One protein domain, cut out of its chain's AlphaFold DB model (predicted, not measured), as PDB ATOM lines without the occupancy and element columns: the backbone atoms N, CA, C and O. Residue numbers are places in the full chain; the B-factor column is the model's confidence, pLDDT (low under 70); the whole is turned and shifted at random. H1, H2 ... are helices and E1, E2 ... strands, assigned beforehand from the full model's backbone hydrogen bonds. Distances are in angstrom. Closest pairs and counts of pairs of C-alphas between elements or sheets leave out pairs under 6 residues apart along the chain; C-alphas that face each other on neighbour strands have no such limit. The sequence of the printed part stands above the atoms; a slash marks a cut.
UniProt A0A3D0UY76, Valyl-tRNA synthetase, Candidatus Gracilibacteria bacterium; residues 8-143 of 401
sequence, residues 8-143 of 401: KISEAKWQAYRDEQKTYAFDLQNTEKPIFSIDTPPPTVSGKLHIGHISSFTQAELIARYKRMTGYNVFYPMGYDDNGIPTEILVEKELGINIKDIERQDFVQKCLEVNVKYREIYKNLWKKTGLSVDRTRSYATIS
ATOM      1  N   LYS A   8     -28.157   9.577 -43.368       91.00
ATOM      2  CA  LYS A   8     -27.289   9.055 -42.298       91.00
ATOM      3  C   LYS A   8     -26.470  10.164 -41.648       91.00
ATOM      4  O   LYS A   8     -26.307  10.174 -40.430       91.00
ATOM      5  N   ILE A   9     -25.981  11.108 -42.452       92.31
ATOM      6  CA  ILE A   9     -25.216  12.262 -41.962       92.31
ATOM      7  C   ILE A   9     -26.147  13.251 -41.250       92.31
ATOM      8  O   ILE A   9     -25.851  13.707 -40.145       92.31
ATOM      9  N   SER A  10     -27.286  13.571 -41.872       93.00
ATOM     10  CA  SER A  10     -28.253  14.539 -41.344       93.00
ATOM     11  C   SER A  10     -28.872  14.082 -40.016       93.00
ATOM     12  O   SER A  10     -28.871  14.832 -39.040       93.00
ATOM     13  N   GLU A  11     -29.354  12.840 -39.945       94.44
ATOM     14  CA  GLU A  11     -29.992  12.282 -38.749       94.44
ATOM     15  C   GLU A  11     -29.018  12.218 -37.574       94.44
ATOM     16  O   GLU A  11     -29.356  12.682 -36.484       94.44
ATOM     17  N   ALA A  12     -27.792  11.726 -37.792       92.62
ATOM     18  CA  ALA A  12     -26.773  11.657 -36.747       92.62
ATOM     19  C   ALA A  12     -26.441  13.047 -36.177       92.62
ATOM     20  O   ALA A  12     -26.390  13.219 -34.957       92.62
ATOM     21  N   LYS A  13     -26.291  14.057 -37.049       94.56
ATOM     22  CA  LYS A  13     -26.062  15.452 -36.643       94.56
ATOM     23  C   LYS A  13     -27.196  15.972 -35.755       94.56
ATOM     24  O   LYS A  13     -26.940  16.513 -34.681       94.56
ATOM     25  N   TRP A  14     -28.449  15.830 -36.193       93.94
ATOM     26  CA  TRP A  14     -29.597  16.367 -35.456       93.94
ATOM     27  C   TRP A  14     -29.882  15.614 -34.157       93.94
ATOM     28  O   TRP A  14     -30.322  16.232 -33.189       93.94
ATOM     29  N   GLN A  15     -29.620  14.308 -34.110       91.81
ATOM     30  CA  GLN A  15     -29.699  13.527 -32.875       91.81
ATOM     31  C   GLN A  15     -28.679  14.023 -31.845       91.81
ATOM     32  O   GLN A  15     -29.059  14.273 -30.705       91.81
ATOM     33  N   ALA A  16     -27.417  14.220 -32.246       91.94
ATOM     34  CA  ALA A  16     -26.377  14.734 -31.356       91.94
ATOM     35  C   ALA A  16     -26.722  16.132 -30.818       91.94
ATOM     36  O   ALA A  16     -26.683  16.350 -29.610       91.94
ATOM     37  N   TYR A  17     -27.155  17.039 -31.700       94.62
ATOM     38  CA  TYR A  17     -27.569  18.389 -31.315       94.62
ATOM     39  C   TYR A  17     -28.713  18.384 -30.287       94.62
ATOM     40  O   TYR A  17     -28.652  19.079 -29.278       94.62
ATOM     41  N   ARG A  18     -29.760  17.577 -30.510       92.12
ATOM     42  CA  ARG A  18     -30.916  17.504 -29.596       92.12
ATOM     43  C   ARG A  18     -30.553  16.939 -28.226       92.12
ATOM     44  O   ARG A  18     -31.123  17.378 -27.227       92.12
ATOM     45  N   ASP A  19     -29.634  15.978 -28.190       88.62
ATOM     46  CA  ASP A  19     -29.145  15.381 -26.948       88.62
ATOM     47  C   ASP A  19     -28.335  16.395 -26.130       88.62
ATOM     48  O   ASP A  19     -28.587  16.556 -24.938       88.62
ATOM     49  N   GLU A  20     -27.416  17.116 -26.777       92.38
ATOM     50  CA  GLU A  20     -26.599  18.160 -26.145       92.38
ATOM     51  C   GLU A  20     -27.466  19.288 -25.573       92.38
ATOM     52  O   GLU A  20     -27.313  19.674 -24.415       92.38
ATOM     53  N   GLN A  21     -28.434  19.764 -26.357       93.56
ATOM     54  CA  GLN A  21     -29.343  20.841 -25.958       93.56
ATOM     55  C   GLN A  21     -30.464  20.381 -25.019       93.56
ATOM     56  O   GLN A  21     -31.288  21.199 -24.613       93.56
ATOM     57  N   LYS A  22     -30.551  19.078 -24.711       92.06
ATOM     58  CA  LYS A  22     -31.652  18.480 -23.937       92.06
ATOM     59  C   LYS A  22     -33.030  18.930 -24.443       92.06
ATOM     60  O   LYS A  22     -33.937  19.176 -23.654       92.06
ATOM     61  N   THR A  23     -33.203  19.019 -25.766       92.75
ATOM     62  CA  THR A  23     -34.356  19.679 -26.418       92.75
ATOM     63  C   THR A  23     -35.727  19.155 -25.965       92.75
ATOM     64  O   THR A  23     -36.725  19.859 -26.087       92.75
ATOM     65  N   TYR A  24     -35.794  17.912 -25.479       94.00
ATOM     66  CA  TYR A  24     -37.035  17.253 -25.057       94.00
ATOM     67  C   TYR A  24     -37.149  17.020 -23.552       94.00
ATOM     68  O   TYR A  24     -38.084  16.339 -23.135       94.00
ATOM     69  N   ALA A  25     -36.223  17.551 -22.749       93.56
ATOM     70  CA  ALA A  25     -36.325  17.464 -21.299       93.56
ATOM     71  C   ALA A  25     -37.578  18.205 -20.817       93.56
ATOM     72  O   ALA A  25     -37.839  19.336 -21.235       93.56
ATOM     73  N   PHE A  26     -38.358  17.553 -19.959       94.62
ATOM     74  CA  PHE A  26     -39.536  18.164 -19.370       94.62
ATOM     75  C   PHE A  26     -39.126  19.143 -18.269       94.62
ATOM     76  O   PHE A  26     -38.390  18.784 -17.344       94.62
ATOM     77  N   ASP A  27     -39.630  20.371 -18.354       92.38
ATOM     78  CA  ASP A  27     -39.346  21.423 -17.386       92.38
ATOM     79  C   ASP A  27     -40.474  21.517 -16.353       92.38
ATOM     80  O   ASP A  27     -41.535  22.076 -16.624       92.38
ATOM     81  N   LEU A  28     -40.243  20.977 -15.155       89.88
ATOM     82  CA  LEU A  28     -41.195  21.048 -14.040       89.88
ATOM     83  C   LEU A  28     -41.415  22.475 -13.516       89.88
ATOM     84  O   LEU A  28     -42.419  22.717 -12.851       89.88
ATOM     85  N   GLN A  29     -40.477  23.394 -13.754       92.75
ATOM     86  CA  GLN A  29     -40.554  24.768 -13.250       92.75
ATOM     87  C   GLN A  29     -41.329  25.683 -14.203       92.75
ATOM     88  O   GLN A  29     -41.773  26.760 -13.801       92.75
ATOM     89  N   ASN A  30     -41.539  25.254 -15.452       90.50
ATOM     90  CA  ASN A  30     -42.319  26.003 -16.423       90.50
ATOM     91  C   ASN A  30     -43.816  25.938 -16.091       90.50
ATOM     92  O   ASN A  30     -44.501  24.965 -16.411       90.50
ATOM     93  N   THR A  31     -44.307  27.005 -15.464       90.38
ATOM     94  CA  THR A  31     -45.718  27.196 -15.098       90.38
ATOM     95  C   THR A  31     -46.494  28.049 -16.106       90.38
ATOM     96  O   THR A  31     -47.716  28.135 -16.021       90.38
ATOM     97  N   GLU A  32     -45.808  28.650 -17.083       94.06
ATOM     98  CA  GLU A  32     -46.418  29.508 -18.106       94.06
ATOM     99  C   GLU A  32     -47.125  28.701 -19.202       94.06
ATOM    100  O   GLU A  32     -48.115  29.151 -19.780       94.06
ATOM    101  N   LYS A  33     -46.609  27.507 -19.512       95.69
ATOM    102  CA  LYS A  33     -47.141  26.644 -20.569       95.69
ATOM    103  C   LYS A  33     -48.045  25.554 -19.991       95.69
ATOM    104  O   LYS A  33     -47.653  24.891 -19.030       95.69
ATOM    105  N   PRO A  34     -49.204  25.269 -20.614       97.06
ATOM    106  CA  PRO A  34     -50.038  24.148 -20.200       97.06
ATOM    107  C   PRO A  34     -49.294  22.820 -20.384       97.06
ATOM    108  O   PRO A  34     -48.614  22.606 -21.395       97.06
ATOM    109  N   ILE A  35     -49.440  21.912 -19.416       97.31
ATOM    110  CA  ILE A  35     -48.815  20.588 -19.463       97.31
ATOM    111  C   ILE A  35     -49.618  19.671 -20.386       97.31
ATOM    112  O   ILE A  35     -50.839  19.573 -20.276       97.31
ATOM    113  N   PHE A  36     -48.924  18.960 -21.274       96.81
ATOM    114  CA  PHE A  36     -49.497  17.855 -22.041       96.81
ATOM    115  C   PHE A  36     -48.734  16.573 -21.709       96.81
ATOM    116  O   PHE A  36     -47.565  16.436 -22.067       96.81
ATOM    117  N   SER A  37     -49.385  15.657 -20.992       96.06
ATOM    118  CA  SER A  37     -48.793  14.388 -20.566       96.06
ATOM    119  C   SER A  37     -49.093  13.291 -21.576       96.06
ATOM    120  O   SER A  37     -50.242  13.116 -21.977       96.06
ATOM    121  N   ILE A  38     -48.066  12.543 -21.963       95.75
ATOM    122  CA  ILE A  38     -48.180  11.378 -22.835       95.75
ATOM    123  C   ILE A  38     -47.707  10.169 -22.045       95.75
ATOM    124  O   ILE A  38     -46.528  10.068 -21.711       95.75
ATOM    125  N   ASP A  39     -48.635   9.256 -21.780       91.81
ATOM    126  CA  ASP A  39     -48.328   7.933 -21.258       91.81
ATOM    127  C   ASP A  39     -48.346   6.933 -22.419       91.81
ATOM    128  O   ASP A  39     -49.330   6.830 -23.156       91.81
ATOM    129  N   THR A  40     -47.230   6.241 -22.624       87.31
ATOM    130  CA  THR A  40     -47.108   5.198 -23.649       87.31
ATOM    131  C   THR A  40     -46.902   3.856 -22.979       87.31
ATOM    132  O   THR A  40     -46.129   3.791 -22.020       87.31
ATOM    133  N   PRO A  41     -47.485   2.772 -23.520       87.06
ATOM    134  CA  PRO A  41     -47.258   1.445 -22.977       87.06
ATOM    135  C   PRO A  41     -45.751   1.144 -22.990       87.06
ATOM    136  O   PRO A  41     -45.131   1.192 -24.061       87.06
ATOM    137  N   PRO A  42     -45.138   0.866 -21.825       92.19
ATOM    138  CA  PRO A  42     -43.713   0.592 -21.761       92.19
ATOM    139  C   PRO A  42     -43.395  -0.671 -22.581       92.19
ATOM    140  O   PRO A  42     -44.045  -1.697 -22.381       92.19
ATOM    141  N   PRO A  43     -42.424  -0.641 -23.516       92.12
ATOM    142  CA  PRO A  43     -42.038  -1.826 -24.270       92.12
ATOM    143  C   PRO A  43     -41.571  -2.940 -23.332       92.12
ATOM    144  O   PRO A  43     -40.643  -2.747 -22.538       92.12
ATOM    145  N   THR A  44     -42.193  -4.111 -23.468       92.06
ATOM    146  CA  THR A  44     -41.820  -5.299 -22.707       92.06
ATOM    147  C   THR A  44     -40.450  -5.816 -23.137       92.06
ATOM    148  O   THR A  44     -40.179  -5.985 -24.329       92.06
ATOM    149  N   VAL A  45     -39.580  -6.117 -22.174       89.62
ATOM    150  CA  VAL A  45     -38.278  -6.744 -22.417       89.62
ATOM    151  C   VAL A  45     -38.481  -8.230 -22.705       89.62
ATOM    152  O   VAL A  45     -38.430  -9.082 -21.820       89.62
ATOM    153  N   SER A  46     -38.746  -8.529 -23.978       88.81
ATOM    154  CA  SER A  46     -39.058  -9.879 -24.468       88.81
ATOM    155  C   SER A  46     -38.368 -10.231 -25.795       88.81
ATOM    156  O   SER A  46     -38.830 -11.104 -26.529       88.81
ATOM    157  N   GLY A  47     -37.282  -9.535 -26.147       89.31
ATOM    158  CA  GLY A  47     -36.530  -9.760 -27.385       89.31
ATOM    159  C   GLY A  47     -36.345  -8.486 -28.203       89.31
ATOM    160  O   GLY A  47     -36.176  -7.405 -27.652       89.31
ATOM    161  N   LYS A  48     -36.325  -8.585 -29.534       88.88
ATOM    162  CA  LYS A  48     -36.175  -7.411 -30.410       88.88
ATOM    163  C   LYS A  48     -37.526  -6.735 -30.650       88.88
ATOM    164  O   LYS A  48     -38.517  -7.413 -30.904       88.88
ATOM    165  N   LEU A  49     -37.538  -5.403 -30.662       91.31
ATOM    166  CA  LEU A  49     -38.710  -4.629 -31.072       91.31
ATOM    167  C   LEU A  49     -38.943  -4.783 -32.585       91.31
ATOM    168  O   LEU A  49     -38.009  -4.708 -33.381       91.31
ATOM    169  N   HIS A  50     -40.198  -5.000 -32.974       90.56
ATOM    170  CA  HIS A  50     -40.651  -5.079 -34.369       90.56
ATOM    171  C   HIS A  50     -41.381  -3.808 -34.836       90.56
ATOM    172  O   HIS A  50     -41.697  -2.931 -34.031       90.56
ATOM    173  N   ILE A  51     -41.736  -3.744 -36.129       92.44
ATOM    174  CA  ILE A  51     -42.367  -2.575 -36.775       92.44
ATOM    175  C   ILE A  51     -43.647  -2.090 -36.079       92.44
ATOM    176  O   ILE A  51     -43.880  -0.889 -36.012       92.44
ATOM    177  N   GLY A  52     -44.437  -2.996 -35.492       92.31
ATOM    178  CA  GLY A  52     -45.599  -2.634 -34.668       92.31
ATOM    179  C   GLY A  52     -45.281  -1.654 -33.526       92.31
ATOM    180  O   GLY A  52     -46.040  -0.710 -33.321       92.31
ATOM    181  N   HIS A  53     -44.132  -1.793 -32.855       92.75
ATOM    182  CA  HIS A  53     -43.703  -0.832 -31.832       92.75
ATOM    183  C   HIS A  53     -43.438   0.538 -32.453       92.75
ATOM    184  O   HIS A  53     -43.922   1.547 -31.951       92.75
ATOM    185  N   ILE A  54     -42.712   0.574 -33.574       92.31
ATOM    186  CA  ILE A  54     -42.407   1.823 -34.280       92.31
ATOM    187  C   ILE A  54     -43.700   2.520 -34.710       92.31
ATOM    188  O   ILE A  54     -43.855   3.715 -34.479       92.31
ATOM    189  N   SER A  55     -44.646   1.767 -35.274       92.25
ATOM    190  CA  SER A  55     -45.954   2.278 -35.692       92.25
ATOM    191  C   SER A  55     -46.734   2.888 -34.520       92.25
ATOM    192  O   SER A  55     -47.201   4.021 -34.623       92.25
ATOM    193  N   SER A  56     -46.799   2.187 -33.382       90.88
ATOM    194  CA  SER A  56     -47.490   2.664 -32.176       90.88
ATOM    195  C   SER A  56     -46.887   3.971 -31.639       90.88
ATOM    196  O   SER A  56     -47.583   4.975 -31.487       90.88
ATOM    197  N   PHE A  57     -45.562   4.015 -31.460       94.19
ATOM    198  CA  PHE A  57     -44.872   5.197 -30.929       94.19
ATOM    199  C   PHE A  57     -44.844   6.381 -31.905       94.19
ATOM    200  O   PHE A  57     -44.754   7.527 -31.468       94.19
ATOM    201  N   THR A  58     -44.957   6.138 -33.215       94.31
ATOM    202  CA  THR A  58     -45.015   7.212 -34.223       94.31
ATOM    203  C   THR A  58     -46.246   8.099 -34.022       94.31
ATOM    204  O   THR A  58     -46.151   9.315 -34.169       94.31
ATOM    205  N   GLN A  59     -47.390   7.528 -33.635       92.12
ATOM    206  CA  GLN A  59     -48.611   8.308 -33.398       92.12
ATOM    207  C   GLN A  59     -48.433   9.271 -32.217       92.12
ATOM    208  O   GLN A  59     -48.656  10.476 -32.356       92.12
ATOM    209  N   ALA A  60     -47.941   8.756 -31.085       94.31
ATOM    210  CA  ALA A  60     -47.625   9.561 -29.908       94.31
ATOM    211  C   ALA A  60     -46.559  10.629 -30.211       94.31
ATOM    212  O   ALA A  60     -46.682  11.771 -29.779       94.31
ATOM    213  N   GLU A  61     -45.547  10.293 -31.014       96.00
ATOM    214  CA  GLU A  61     -44.481  11.210 -31.423       96.00
ATOM    215  C   GLU A  61     -44.987  12.411 -32.232       96.00
ATOM    216  O   GLU A  61     -44.579  13.548 -31.978       96.00
ATOM    217  N   LEU A  62     -45.882  12.182 -33.198       96.44
ATOM    218  CA  LEU A  62     -46.472  13.259 -33.997       96.44
ATOM    219  C   LEU A  62     -47.270  14.224 -33.113       96.44
ATOM    220  O   LEU A  62     -47.107  15.442 -33.223       96.44
ATOM    221  N   ILE A  63     -48.063  13.683 -32.185       96.31
ATOM    222  CA  ILE A  63     -48.829  14.470 -31.212       96.31
ATOM    223  C   ILE A  63     -47.882  15.247 -30.292       96.31
ATOM    224  O   ILE A  63     -48.058  16.453 -30.116       96.31
ATOM    225  N   ALA A  64     -46.843  14.599 -29.758       97.25
ATOM    226  CA  ALA A  64     -45.863  15.224 -28.875       97.25
ATOM    227  C   ALA A  64     -45.193  16.432 -29.540       97.25
ATOM    228  O   ALA A  64     -45.096  17.508 -28.949       97.25
ATOM    229  N   ARG A  65     -44.745  16.281 -30.793       97.44
ATOM    230  CA  ARG A  65     -44.126  17.375 -31.556       97.44
ATOM    231  C   ARG A  65     -45.107  18.501 -31.833       97.44
ATOM    232  O   ARG A  65     -44.774  19.654 -31.567       97.44
ATOM    233  N   TYR A  66     -46.305  18.174 -32.311       98.12
ATOM    234  CA  TYR A  66     -47.346  19.163 -32.574       98.12
ATOM    235  C   TYR A  66     -47.693  19.966 -31.313       98.12
ATOM    236  O   TYR A  66     -47.735  21.195 -31.350       98.12
ATOM    237  N   LYS A  67     -47.856  19.299 -30.165       97.94
ATOM    238  CA  LYS A  67     -48.149  19.954 -28.883       97.94
ATOM    239  C   LYS A  67     -47.010  20.861 -28.420       97.94
ATOM    240  O   LYS A  67     -47.267  22.004 -28.053       97.94
ATOM    241  N   ARG A  68     -45.747  20.431 -28.536       96.44
ATOM    242  CA  ARG A  68     -44.594  21.311 -28.248       96.44
ATOM    243  C   ARG A  68     -44.585  22.551 -29.145       96.44
ATOM    244  O   ARG A  68     -44.390  23.658 -28.655       96.44
ATOM    245  N   MET A  69     -44.829  22.376 -30.446       97.00
ATOM    246  CA  MET A  69     -44.859  23.474 -31.422       97.00
ATOM    247  C   MET A  69     -46.044  24.429 -31.227       97.00
ATOM    248  O   MET A  69     -45.963  25.582 -31.633       97.00
ATOM    249  N   THR A  70     -47.119  23.972 -30.584       97.69
ATOM    250  CA  THR A  70     -48.319  24.771 -30.278       97.69
ATOM    251  C   THR A  70     -48.329  25.325 -28.851       97.69
ATOM    252  O   THR A  70     -49.363  25.780 -28.374       97.69
ATOM    253  N   GLY A  71     -47.174  25.331 -28.177       96.12
ATOM    254  CA  GLY A  71     -46.979  26.058 -26.920       96.12
ATOM    255  C   GLY A  71     -47.156  25.242 -25.640       96.12
ATOM    256  O   GLY A  71     -47.111  25.824 -24.563       96.12
ATOM    257  N   TYR A  72     -47.310  23.918 -25.717       97.81
ATOM    258  CA  TYR A  72     -47.427  23.068 -24.526       97.81
ATOM    259  C   TYR A  72     -46.063  22.686 -23.942       97.81
ATOM    260  O   TYR A  72     -45.086  22.471 -24.668       97.81
ATOM    261  N   ASN A  73     -46.026  22.514 -22.621       96.75
ATOM    262  CA  ASN A  73     -44.949  21.832 -21.915       96.75
ATOM    263  C   ASN A  73     -45.233  20.322 -21.920       96.75
ATOM    264  O   ASN A  73     -46.088  19.828 -21.184       96.75
ATOM    265  N   VAL A  74     -44.585  19.585 -22.820       97.00
ATOM    266  CA  VAL A  74     -44.919  18.175 -23.059       97.00
ATOM    267  C   VAL A  74     -44.113  17.258 -22.144       97.00
ATOM    268  O   VAL A  74     -42.896  17.139 -22.306       97.00
ATOM    269  N   PHE A  75     -44.805  16.563 -21.240       96.12
ATOM    270  CA  PHE A  75     -44.254  15.479 -20.430       96.12
ATOM    271  C   PHE A  75     -44.399  14.158 -21.191       96.12
ATOM    272  O   PHE A  75     -45.507  13.661 -21.373       96.12
ATOM    273  N   TYR A  76     -43.281  13.610 -21.671       95.88
ATOM    274  CA  TYR A  76     -43.268  12.378 -22.463       95.88
ATOM    275  C   TYR A  76     -42.105  11.466 -22.026       95.88
ATOM    276  O   TYR A  76     -41.048  11.480 -22.666       95.88
ATOM    277  N   PRO A  77     -42.246  10.737 -20.903       93.94
ATOM    278  CA  PRO A  77     -41.215   9.841 -20.382       93.94
ATOM    279  C   PRO A  77     -41.094   8.553 -21.210       93.94
ATOM    280  O   PRO A  77     -41.961   8.228 -22.019       93.94
ATOM    281  N   MET A  78     -40.022   7.788 -20.979       92.50
ATOM    282  CA  MET A  78     -39.853   6.447 -21.558       92.50
ATOM    283  C   MET A  78     -39.811   5.379 -20.464       92.50
ATOM    284  O   MET A  78     -38.876   5.343 -19.662       92.50
ATOM    285  N   GLY A  79     -40.795   4.486 -20.461       93.50
ATOM    286  CA  GLY A  79     -40.824   3.316 -19.585       93.50
ATOM    287  C   GLY A  79     -40.211   2.069 -20.225       93.50
ATOM    288  O   GLY A  79     -40.099   1.978 -21.443       93.50
ATOM    289  N   TYR A  80     -39.851   1.086 -19.405       94.06
ATOM    290  CA  TYR A  80     -39.475  -0.265 -19.830       94.06
ATOM    291  C   TYR A  80     -40.181  -1.272 -18.930       94.06
ATOM    292  O   TYR A  80     -40.063  -1.175 -17.709       94.06
ATOM    293  N   ASP A  81     -40.907  -2.214 -19.528       94.81
ATOM    294  CA  ASP A  81     -41.579  -3.268 -18.777       94.81
ATOM    295  C   ASP A  81     -40.699  -4.513 -18.759       94.81
ATOM    296  O   ASP A  81     -40.599  -5.251 -19.736       94.81
ATOM    297  N   ASP A  82     -39.954  -4.684 -17.679       91.94
ATOM    298  CA  ASP A  82     -38.823  -5.593 -17.609       91.94
ATOM    299  C   ASP A  82     -38.930  -6.570 -16.442       91.94
ATOM    300  O   ASP A  82     -37.928  -6.922 -15.825       91.94
ATOM    301  N   ASN A  83     -40.149  -7.023 -16.159       90.94
ATOM    302  CA  ASN A  83     -40.436  -8.085 -15.205       90.94
ATOM    303  C   ASN A  83     -41.380  -9.151 -15.799       90.94
ATOM    304  O   ASN A  83     -41.875  -9.046 -16.925       90.94
ATOM    305  N   GLY A  84     -41.609 -10.217 -15.032       90.75
ATOM    306  CA  GLY A  84     -42.598 -11.237 -15.354       90.75
ATOM    307  C   GLY A  84     -42.205 -12.215 -16.467       90.75
ATOM    308  O   GLY A  84     -41.091 -12.247 -16.988       90.75
ATOM    309  N   ILE A  85     -43.182 -13.050 -16.834       89.38
ATOM    310  CA  ILE A  85     -43.039 -14.205 -17.735       89.38
ATOM    311  C   ILE A  85     -42.307 -13.895 -19.060       89.38
ATOM    312  O   ILE A  85     -41.456 -14.701 -19.441       89.38
ATOM    313  N   PRO A  86     -42.603 -12.805 -19.806       90.38
ATOM    314  CA  PRO A  86     -41.876 -12.507 -21.045       90.38
ATOM    315  C   PRO A  86     -40.364 -12.397 -20.851       90.38
ATOM    316  O   PRO A  86     -39.608 -12.930 -21.665       90.38
ATOM    317  N   THR A  87     -39.934 -11.729 -19.781       93.12
ATOM    318  CA  THR A  87     -38.517 -11.571 -19.468       93.12
ATOM    319  C   THR A  87     -37.903 -12.895 -19.040       93.12
ATOM    320  O   THR A  87     -36.826 -13.244 -19.515       93.12
ATOM    321  N   GLU A  88     -38.607 -13.686 -18.230       93.56
ATOM    322  CA  GLU A  88     -38.125 -15.011 -17.828       93.56
ATOM    323  C   GLU A  88     -37.898 -15.927 -19.045       93.56
ATOM    324  O   GLU A  88     -36.828 -16.516 -19.175       93.56
ATOM    325  N   ILE A  89     -38.852 -15.977 -19.986       91.31
ATOM    326  CA  ILE A  89     -38.731 -16.764 -21.228       91.31
ATOM    327  C   ILE A  89     -37.575 -16.251 -22.099       91.31
ATOM    328  O   ILE A  89     -36.849 -17.042 -22.707       91.31
ATOM    329  N   LEU A  90     -37.403 -14.927 -22.186       93.81
ATOM    330  CA  LEU A  90     -36.289 -14.329 -22.916       93.81
ATOM    331  C   LEU A  90     -34.949 -14.770 -22.324       93.81
ATOM    332  O   LEU A  90     -34.057 -15.151 -23.076       93.81
ATOM    333  N   VAL A  91     -34.822 -14.736 -21.000       94.88
ATOM    334  CA  VAL A  91     -33.604 -15.104 -20.270       94.88
ATOM    335  C   VAL A  91     -33.291 -16.590 -20.434       94.88
ATOM    336  O   VAL A  91     -32.151 -16.934 -20.739       94.88
ATOM    337  N   GLU A  92     -34.297 -17.464 -20.315       94.31
ATOM    338  CA  GLU A  92     -34.157 -18.900 -20.596       94.31
ATOM    339  C   GLU A  92     -33.607 -19.142 -22.006       94.31
ATOM    340  O   GLU A  92     -32.633 -19.873 -22.188       94.31
ATOM    341  N   LYS A  93     -34.183 -18.464 -23.007       94.06
ATOM    342  CA  LYS A  93     -33.771 -18.594 -24.407       94.06
ATOM    343  C   LYS A  93     -32.378 -18.023 -24.677       94.06
ATOM    344  O   LYS A  93     -31.601 -18.649 -25.391       94.06
ATOM    345  N   GLU A  94     -32.084 -16.830 -24.170       93.88
ATOM    346  CA  GLU A  94     -30.824 -16.117 -24.416       93.88
ATOM    347  C   GLU A  94     -29.636 -16.853 -23.784       93.88
ATOM    348  O   GLU A  94     -28.557 -16.894 -24.370       93.88
ATOM    349  N   LEU A  95     -29.839 -17.438 -22.600       95.00
ATOM    350  CA  LEU A  95     -28.782 -18.104 -21.840       95.00
ATOM    351  C   LEU A  95     -28.769 -19.628 -22.014       95.00
ATOM    352  O   LEU A  95     -27.854 -20.277 -21.515       95.00
ATOM    353  N   GLY A  96     -29.759 -20.207 -22.701       95.38
ATOM    354  CA  GLY A  96     -29.878 -21.658 -22.864       95.38
ATOM    355  C   GLY A  96     -30.109 -22.386 -21.538       95.38
ATOM    356  O   GLY A  96     -29.601 -23.487 -21.343       95.38
ATOM    357  N   ILE A  97     -30.836 -21.754 -20.615       93.56
ATOM    358  CA  ILE A  97     -31.108 -22.271 -19.270       93.56
ATOM    359  C   ILE A  97     -32.589 -22.575 -19.085       93.56
ATOM    360  O   ILE A  97     -33.441 -22.030 -19.780       93.56
ATOM    361  N   ASN A  98     -32.893 -23.406 -18.095       90.06
ATOM    362  CA  ASN A  98     -34.254 -23.701 -17.674       90.06
ATOM    363  C   ASN A  98     -34.484 -23.117 -16.279       90.06
ATOM    364  O   ASN A  98     -33.758 -23.426 -15.332       90.06
ATOM    365  N   ILE A  99     -35.518 -22.290 -16.145       88.50
ATOM    366  CA  ILE A  99     -35.904 -21.620 -14.900       88.50
ATOM    367  C   ILE A  99     -36.114 -22.613 -13.756       88.50
ATOM    368  O   ILE A  99     -35.942 -22.251 -12.594       88.50
ATOM    369  N   LYS A 100     -36.492 -23.862 -14.050       86.88
ATOM    370  CA  LYS A 100     -36.751 -24.902 -13.043       86.88
ATOM    371  C   LYS A 100     -35.478 -25.416 -12.379       86.88
ATOM    372  O   LYS A 100     -35.547 -25.793 -11.216       86.88
ATOM    373  N   ASP A 101     -34.351 -25.346 -13.078       91.81
ATOM    374  CA  ASP A 101     -33.090 -25.981 -12.679       91.81
ATOM    375  C   ASP A 101     -32.129 -25.000 -11.979       91.81
ATOM    376  O   ASP A 101     -30.982 -25.334 -11.702       91.81
ATOM    377  N   ILE A 102     -32.580 -23.767 -11.712       92.50
ATOM    378  CA  ILE A 102     -31.754 -22.675 -11.173       92.50
ATOM    379  C   ILE A 102     -32.407 -22.082  -9.932       92.50
ATOM    380  O   ILE A 102     -33.611 -21.837  -9.926       92.50
ATOM    381  N   GLU A 103     -31.631 -21.786  -8.894       94.44
ATOM    382  CA  GLU A 103     -32.146 -21.126  -7.694       94.44
ATOM    383  C   GLU A 103     -32.712 -19.730  -7.978       94.44
ATOM    384  O   GLU A 103     -32.306 -19.027  -8.904       94.44
ATOM    385  N   ARG A 104     -33.699 -19.305  -7.178       93.81
ATOM    386  CA  ARG A 104     -34.417 -18.048  -7.452       93.81
ATOM    387  C   ARG A 104     -33.482 -16.841  -7.495       93.81
ATOM    388  O   ARG A 104     -33.627 -16.017  -8.391       93.81
ATOM    389  N   GLN A 105     -32.562 -16.726  -6.541       95.06
ATOM    390  CA  GLN A 105     -31.653 -15.579  -6.452       95.06
ATOM    391  C   GLN A 105     -30.752 -15.478  -7.689       95.06
ATOM    392  O   GLN A 105     -30.675 -14.414  -8.302       95.06
ATOM    393  N   ASP A 106     -30.171 -16.600  -8.115       95.38
ATOM    394  CA  ASP A 106     -29.320 -16.663  -9.305       95.38
ATOM    395  C   ASP A 106     -30.101 -16.337 -10.579       95.38
ATOM    396  O   ASP A 106     -29.619 -15.617 -11.456       95.38
ATOM    397  N   PHE A 107     -31.332 -16.839 -10.688       96.19
ATOM    398  CA  PHE A 107     -32.180 -16.560 -11.840       96.19
ATOM    399  C   PHE A 107     -32.596 -15.084 -11.910       96.19
ATOM    400  O   PHE A 107     -32.544 -14.486 -12.985       96.19
ATOM    401  N   VAL A 108     -32.946 -14.469 -10.774       95.88
ATOM    402  CA  VAL A 108     -33.248 -13.029 -10.687       95.88
ATOM    403  C   VAL A 108     -32.043 -12.203 -11.141       95.88
ATOM    404  O   VAL A 108     -32.203 -11.292 -11.949       95.88
ATOM    405  N   GLN A 109     -30.835 -12.551 -10.689       96.12
ATOM    406  CA  GLN A 109     -29.612 -11.852 -11.081       96.12
ATOM    407  C   GLN A 109     -29.374 -11.920 -12.600       96.12
ATOM    408  O   GLN A 109     -29.137 -10.893 -13.240       96.12
ATOM    409  N   LYS A 110     -29.558 -13.099 -13.208       96.06
ATOM    410  CA  LYS A 110     -29.493 -13.273 -14.671       96.06
ATOM    411  C   LYS A 110     -30.538 -12.432 -15.410       96.06
ATOM    412  O   LYS A 110     -30.230 -11.850 -16.449       96.06
ATOM    413  N   CYS A 111     -31.759 -12.333 -14.880       95.88
ATOM    414  CA  CYS A 111     -32.800 -11.490 -15.468       95.88
ATOM    415  C   CYS A 111     -32.414 -10.006 -15.436       95.88
ATOM    416  O   CYS A 111     -32.539  -9.315 -16.449       95.88
ATOM    417  N   LEU A 112     -31.878  -9.522 -14.311       95.56
ATOM    418  CA  LEU A 112     -31.409  -8.142 -14.180       95.56
ATOM    419  C   LEU A 112     -30.297  -7.814 -15.192       95.56
ATOM    420  O   LEU A 112     -30.339  -6.753 -15.819       95.56
ATOM    421  N   GLU A 113     -29.349  -8.729 -15.401       95.31
ATOM    422  CA  GLU A 113     -28.257  -8.582 -16.375       95.31
ATOM    423  C   GLU A 113     -28.769  -8.515 -17.822       95.31
ATOM    424  O   GLU A 113     -28.421  -7.598 -18.575       95.31
ATOM    425  N   VAL A 114     -29.649  -9.444 -18.210       95.38
ATOM    426  CA  VAL A 114     -30.263  -9.460 -19.548       95.38
ATOM    427  C   VAL A 114     -31.103  -8.201 -19.777       95.38
ATOM    428  O   VAL A 114     -31.030  -7.600 -20.852       95.38
ATOM    429  N   ASN A 115     -31.831  -7.732 -18.765       94.56
ATOM    430  CA  ASN A 115     -32.618  -6.505 -18.860       94.56
ATOM    431  C   ASN A 115     -31.758  -5.269 -19.132       94.56
ATOM    432  O   ASN A 115     -32.135  -4.443 -19.963       94.56
ATOM    433  N   VAL A 116     -30.587  -5.136 -18.493       93.56
ATOM    434  CA  VAL A 116     -29.650  -4.031 -18.781       93.56
ATOM    435  C   VAL A 116     -29.276  -4.020 -20.264       93.56
ATOM    436  O   VAL A 116     -29.393  -2.980 -20.916       93.56
ATOM    437  N   LYS A 117     -28.900  -5.183 -20.811       94.81
ATOM    438  CA  LYS A 117     -28.542  -5.343 -22.226       94.81
ATOM    439  C   LYS A 117     -29.691  -4.930 -23.152       94.81
ATOM    440  O   LYS A 117     -29.485  -4.142 -24.074       94.81
ATOM    441  N   TYR A 118     -30.900  -5.439 -22.919       94.69
ATOM    442  CA  TYR A 118     -32.041  -5.168 -23.798       94.69
ATOM    443  C   TYR A 118     -32.560  -3.730 -23.690       94.69
ATOM    444  O   TYR A 118     -32.879  -3.130 -24.720       94.69
ATOM    445  N   ARG A 119     -32.556  -3.121 -22.496       92.25
ATOM    446  CA  ARG A 119     -32.881  -1.693 -22.342       92.25
ATOM    447  C   ARG A 119     -31.944  -0.814 -23.163       92.25
ATOM    448  O   ARG A 119     -32.406   0.129 -23.797       92.25
ATOM    449  N   GLU A 120     -30.652  -1.132 -23.210       92.88
ATOM    450  CA  GLU A 120     -29.696  -0.372 -24.021       92.88
ATOM    451  C   GLU A 120     -29.952  -0.538 -25.527       92.88
ATOM    452  O   GLU A 120     -29.896   0.430 -26.289       92.88
ATOM    453  N   ILE A 121     -30.329  -1.739 -25.973       94.19
ATOM    454  CA  ILE A 121     -30.763  -1.970 -27.361       94.19
ATOM    455  C   ILE A 121     -31.986  -1.103 -27.693       94.19
ATOM    456  O   ILE A 121     -32.019  -0.466 -28.748       94.19
ATOM    457  N   TYR A 122     -32.977  -1.045 -26.799       94.19
ATOM    458  CA  TYR A 122     -34.206  -0.279 -27.019       94.19
ATOM    459  C   TYR A 122     -33.938   1.226 -27.025       94.19
ATOM    460  O   TYR A 122     -34.384   1.916 -27.942       94.19
ATOM    461  N   LYS A 123     -33.144   1.732 -26.072       91.12
ATOM    462  CA  LYS A 123     -32.696   3.135 -26.038       91.12
ATOM    463  C   LYS A 123     -32.055   3.549 -27.357       91.12
ATOM    464  O   LYS A 123     -32.416   4.578 -27.928       91.12
ATOM    465  N   ASN A 124     -31.140   2.726 -27.867       91.56
ATOM    466  CA  ASN A 124     -30.454   2.999 -29.123       91.56
ATOM    467  C   ASN A 124     -31.393   2.947 -30.331       91.56
ATOM    468  O   ASN A 124     -31.254   3.770 -31.238       91.56
ATOM    469  N   LEU A 125     -32.364   2.028 -30.348       93.12
ATOM    470  CA  LEU A 125     -33.378   1.986 -31.401       93.12
ATOM    471  C   LEU A 125     -34.214   3.271 -31.410       93.12
ATOM    472  O   LEU A 125     -34.277   3.939 -32.438       93.12
ATOM    473  N   TRP A 126     -34.787   3.654 -30.268       92.12
ATOM    474  CA  TRP A 126     -35.632   4.847 -30.159       92.12
ATOM    475  C   TRP A 126     -34.870   6.148 -30.419       92.12
ATOM    476  O   TRP A 126     -35.411   7.093 -30.996       92.12
ATOM    477  N   LYS A 127     -33.582   6.196 -30.056       89.81
ATOM    478  CA  LYS A 127     -32.697   7.300 -30.435       89.81
ATOM    479  C   LYS A 127     -32.546   7.397 -31.949       89.81
ATOM    480  O   LYS A 127     -32.705   8.487 -32.496       89.81
ATOM    481  N   LYS A 128     -32.283   6.272 -32.621       90.44
ATOM    482  CA  LYS A 128     -32.112   6.225 -34.079       90.44
ATOM    483  C   LYS A 128     -33.384   6.593 -34.835       90.44
ATOM    484  O   LYS A 128     -33.284   7.241 -35.868       90.44
ATOM    485  N   THR A 129     -34.562   6.244 -34.316       90.75
ATOM    486  CA  THR A 129     -35.843   6.646 -34.924       90.75
ATOM    487  C   THR A 129     -36.215   8.105 -34.654       90.75
ATOM    488  O   THR A 129     -37.206   8.590 -35.189       90.75
ATOM    489  N   GLY A 130     -35.429   8.827 -33.846       91.56
ATOM    490  CA  GLY A 130     -35.641  10.245 -33.570       91.56
ATOM    491  C   GLY A 130     -36.770  10.535 -32.581       91.56
ATOM    492  O   GLY A 130     -37.266  11.663 -32.564       91.56
ATOM    493  N   LEU A 131     -37.156   9.553 -31.759       93.62
ATOM    494  CA  LEU A 131     -38.232   9.690 -30.780       93.62
ATOM    495  C   LEU A 131     -37.942  10.826 -29.782       93.62
ATOM    496  O   LEU A 131     -36.849  10.906 -29.211       93.62
ATOM    497  N   SER A 132     -38.927  11.700 -29.563       94.69
ATOM    498  CA  SER A 132     -38.820  12.923 -28.756       94.69
ATOM    499  C   SER A 132     -39.221  12.741 -27.291       94.69
ATOM    500  O   SER A 132     -39.874  13.603 -26.701       94.69
ATOM    501  N   VAL A 133     -38.837  11.617 -26.698       94.06
ATOM    502  CA  VAL A 133     -39.046  11.355 -25.268       94.06
ATOM    503  C   VAL A 133     -38.035  12.099 -24.400       94.06
ATOM    504  O   VAL A 133     -36.896  12.345 -24.812       94.06
ATOM    505  N   ASP A 134     -38.441  12.406 -23.172       91.25
ATOM    506  CA  ASP A 134     -37.552  12.896 -22.130       91.25
ATOM    507  C   ASP A 134     -36.664  11.754 -21.622       91.25
ATOM    508  O   ASP A 134     -37.069  10.890 -20.845       91.25
ATOM    509  N   ARG A 135     -35.404  11.766 -22.053       82.56
ATOM    510  CA  ARG A 135     -34.422  10.743 -21.669       82.56
ATOM    511  C   ARG A 135     -33.900  10.903 -20.249       82.56
ATOM    512  O   ARG A 135     -33.284   9.973 -19.739       82.56
ATOM    513  N   THR A 136     -34.123  12.056 -19.625       85.00
ATOM    514  CA  THR A 136     -33.781  12.265 -18.213       85.00
ATOM    515  C   THR A 136     -34.814  11.638 -17.282       85.00
ATOM    516  O   THR A 136     -34.526  11.418 -16.109       85.00
ATOM    517  N   ARG A 137     -35.995  11.289 -17.813       87.44
ATOM    518  CA  ARG A 137     -37.114  10.693 -17.083       87.44
ATOM    519  C   ARG A 137     -37.513   9.367 -17.713       87.44
ATOM    520  O   ARG A 137     -38.533   9.249 -18.388       87.44
ATOM    521  N   SER A 138     -36.680   8.357 -17.481       89.69
ATOM    522  CA  SER A 138     -37.008   6.974 -17.815       89.69
ATOM    523  C   SER A 138     -37.225   6.137 -16.568       89.69
ATOM    524  O   SER A 138     -36.485   6.305 -15.601       89.69
ATOM    525  N   TYR A 139     -38.150   5.185 -16.626       92.62
ATOM    526  CA  TYR A 139     -38.388   4.231 -15.545       92.62
ATOM    527  C   TYR A 139     -38.343   2.793 -16.060       92.62
ATOM    528  O   TYR A 139     -38.549   2.525 -17.242       92.62
ATOM    529  N   ALA A 140     -38.060   1.866 -15.155       93.88
ATOM    530  CA  ALA A 140     -38.110   0.430 -15.392       93.88
ATOM    531  C   ALA A 140     -39.041  -0.191 -14.351       93.88
ATOM    532  O   ALA A 140     -38.981   0.207 -13.181       93.88
ATOM    533  N   THR A 141     -39.884  -1.143 -14.740       95.12
ATOM    534  CA  THR A 141     -40.842  -1.758 -13.810       95.12
ATOM    535  C   THR A 141     -40.152  -2.545 -12.694       95.12
ATOM    536  O   THR A 141     -40.693  -2.632 -11.594       95.12
ATOM    537  N   ILE A 142     -38.920  -3.020 -12.913       94.06
ATOM    538  CA  ILE A 142     -38.074  -3.639 -11.883       94.06
ATOM    539  C   ILE A 142     -37.247  -2.634 -11.059       94.06
ATOM    540  O   ILE A 142     -36.515  -3.035 -10.158       94.06
ATOM    541  N   SER A 143     -37.310  -1.330 -11.335       93.69
ATOM    542  CA  SER A 143     -36.569  -0.343 -10.536       93.69
ATOM    543  C   SER A 143     -37.094  -0.268  -9.098       93.69
ATOM    544  O   SER A 143     -38.283  -0.469  -8.852       93.69
TER     545      SER A 143
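What this domain is: This is residues 8 to 143 of the 401 residues of the protein "Valyl-tRNA synthetase" of Candidatus Gracilibacteria bacterium (UniProt A0A3D0UY76). A narrow strip of short strands makes the middle, where E2 runs on into E3, with E1 beside E2 and E4 beside E3; the end of H2 packs on E1 and E2, and the long H4 packs slantwise near E3. H3 crosses H4 towards one end of the length, and H1 meets the other end of H4. The printed part has 136 residues, in the order H1, E1, H2, E2, E3, H3, H4, E4, with two parallel sheets, E1 = E2 and E3 = E4. It is mostly helix and only just loose, close to compact, with a radius of gyration of the C-alphas of 17.4 A and spans of 56 by 35 by 26 A.

How they stand to each other: H1, residues 8 to 20, only just touches H4, residues 104 to 128, with 3 pairs of C-alphas within 8 A, the closest Gln 15 and Lys 127 at 7.3 A; their tilt is steep, 66 degrees, opposite ways. E1, residues 35 to 37, is parallel to E2, residues 73 to 75, with N 75 and O 36 2.9 A apart. H2, residues 51 to 69, comes closest to E2 at the C-alphas of Arg 68 and Val 74, 6.1 A. E1, H2, E2 form a strand-helix-strand unit, parallel neighbour strands joined through a helix, with a right-handed crossover. E3, residues 77 to 80, is parallel to E4, residues 134 to 140, with N 80 and O 139 2.9 A apart. H3, residues 84 to 95, touches H4 about perpendicular at 89 degrees, the closest C-alphas being Val 91 and Cys 111, 6.1 A. E3, H3, H4, E4 form a second such unit, also right-handed. In H1, H3 and H4 every O i to N i+4 pair is within hydrogen-bond range; in H2, 13 of 15.

Where its parts are: H1 begins at C-alpha 8, (-27.289, 9.055, -42.298). H2 measures 26.7 A and H4 36.1 A. E4 ends at C-alpha 140, (-38.110, 0.430, -15.392).

The domain as a whole: The C-alphas of Glu 32 and Asp 101, the two farthest apart, are 57.3 A apart. The printed part has no cut. The links H1 to E1 and E1 to H2 are long. No printed residue is under 70 in pLDDT.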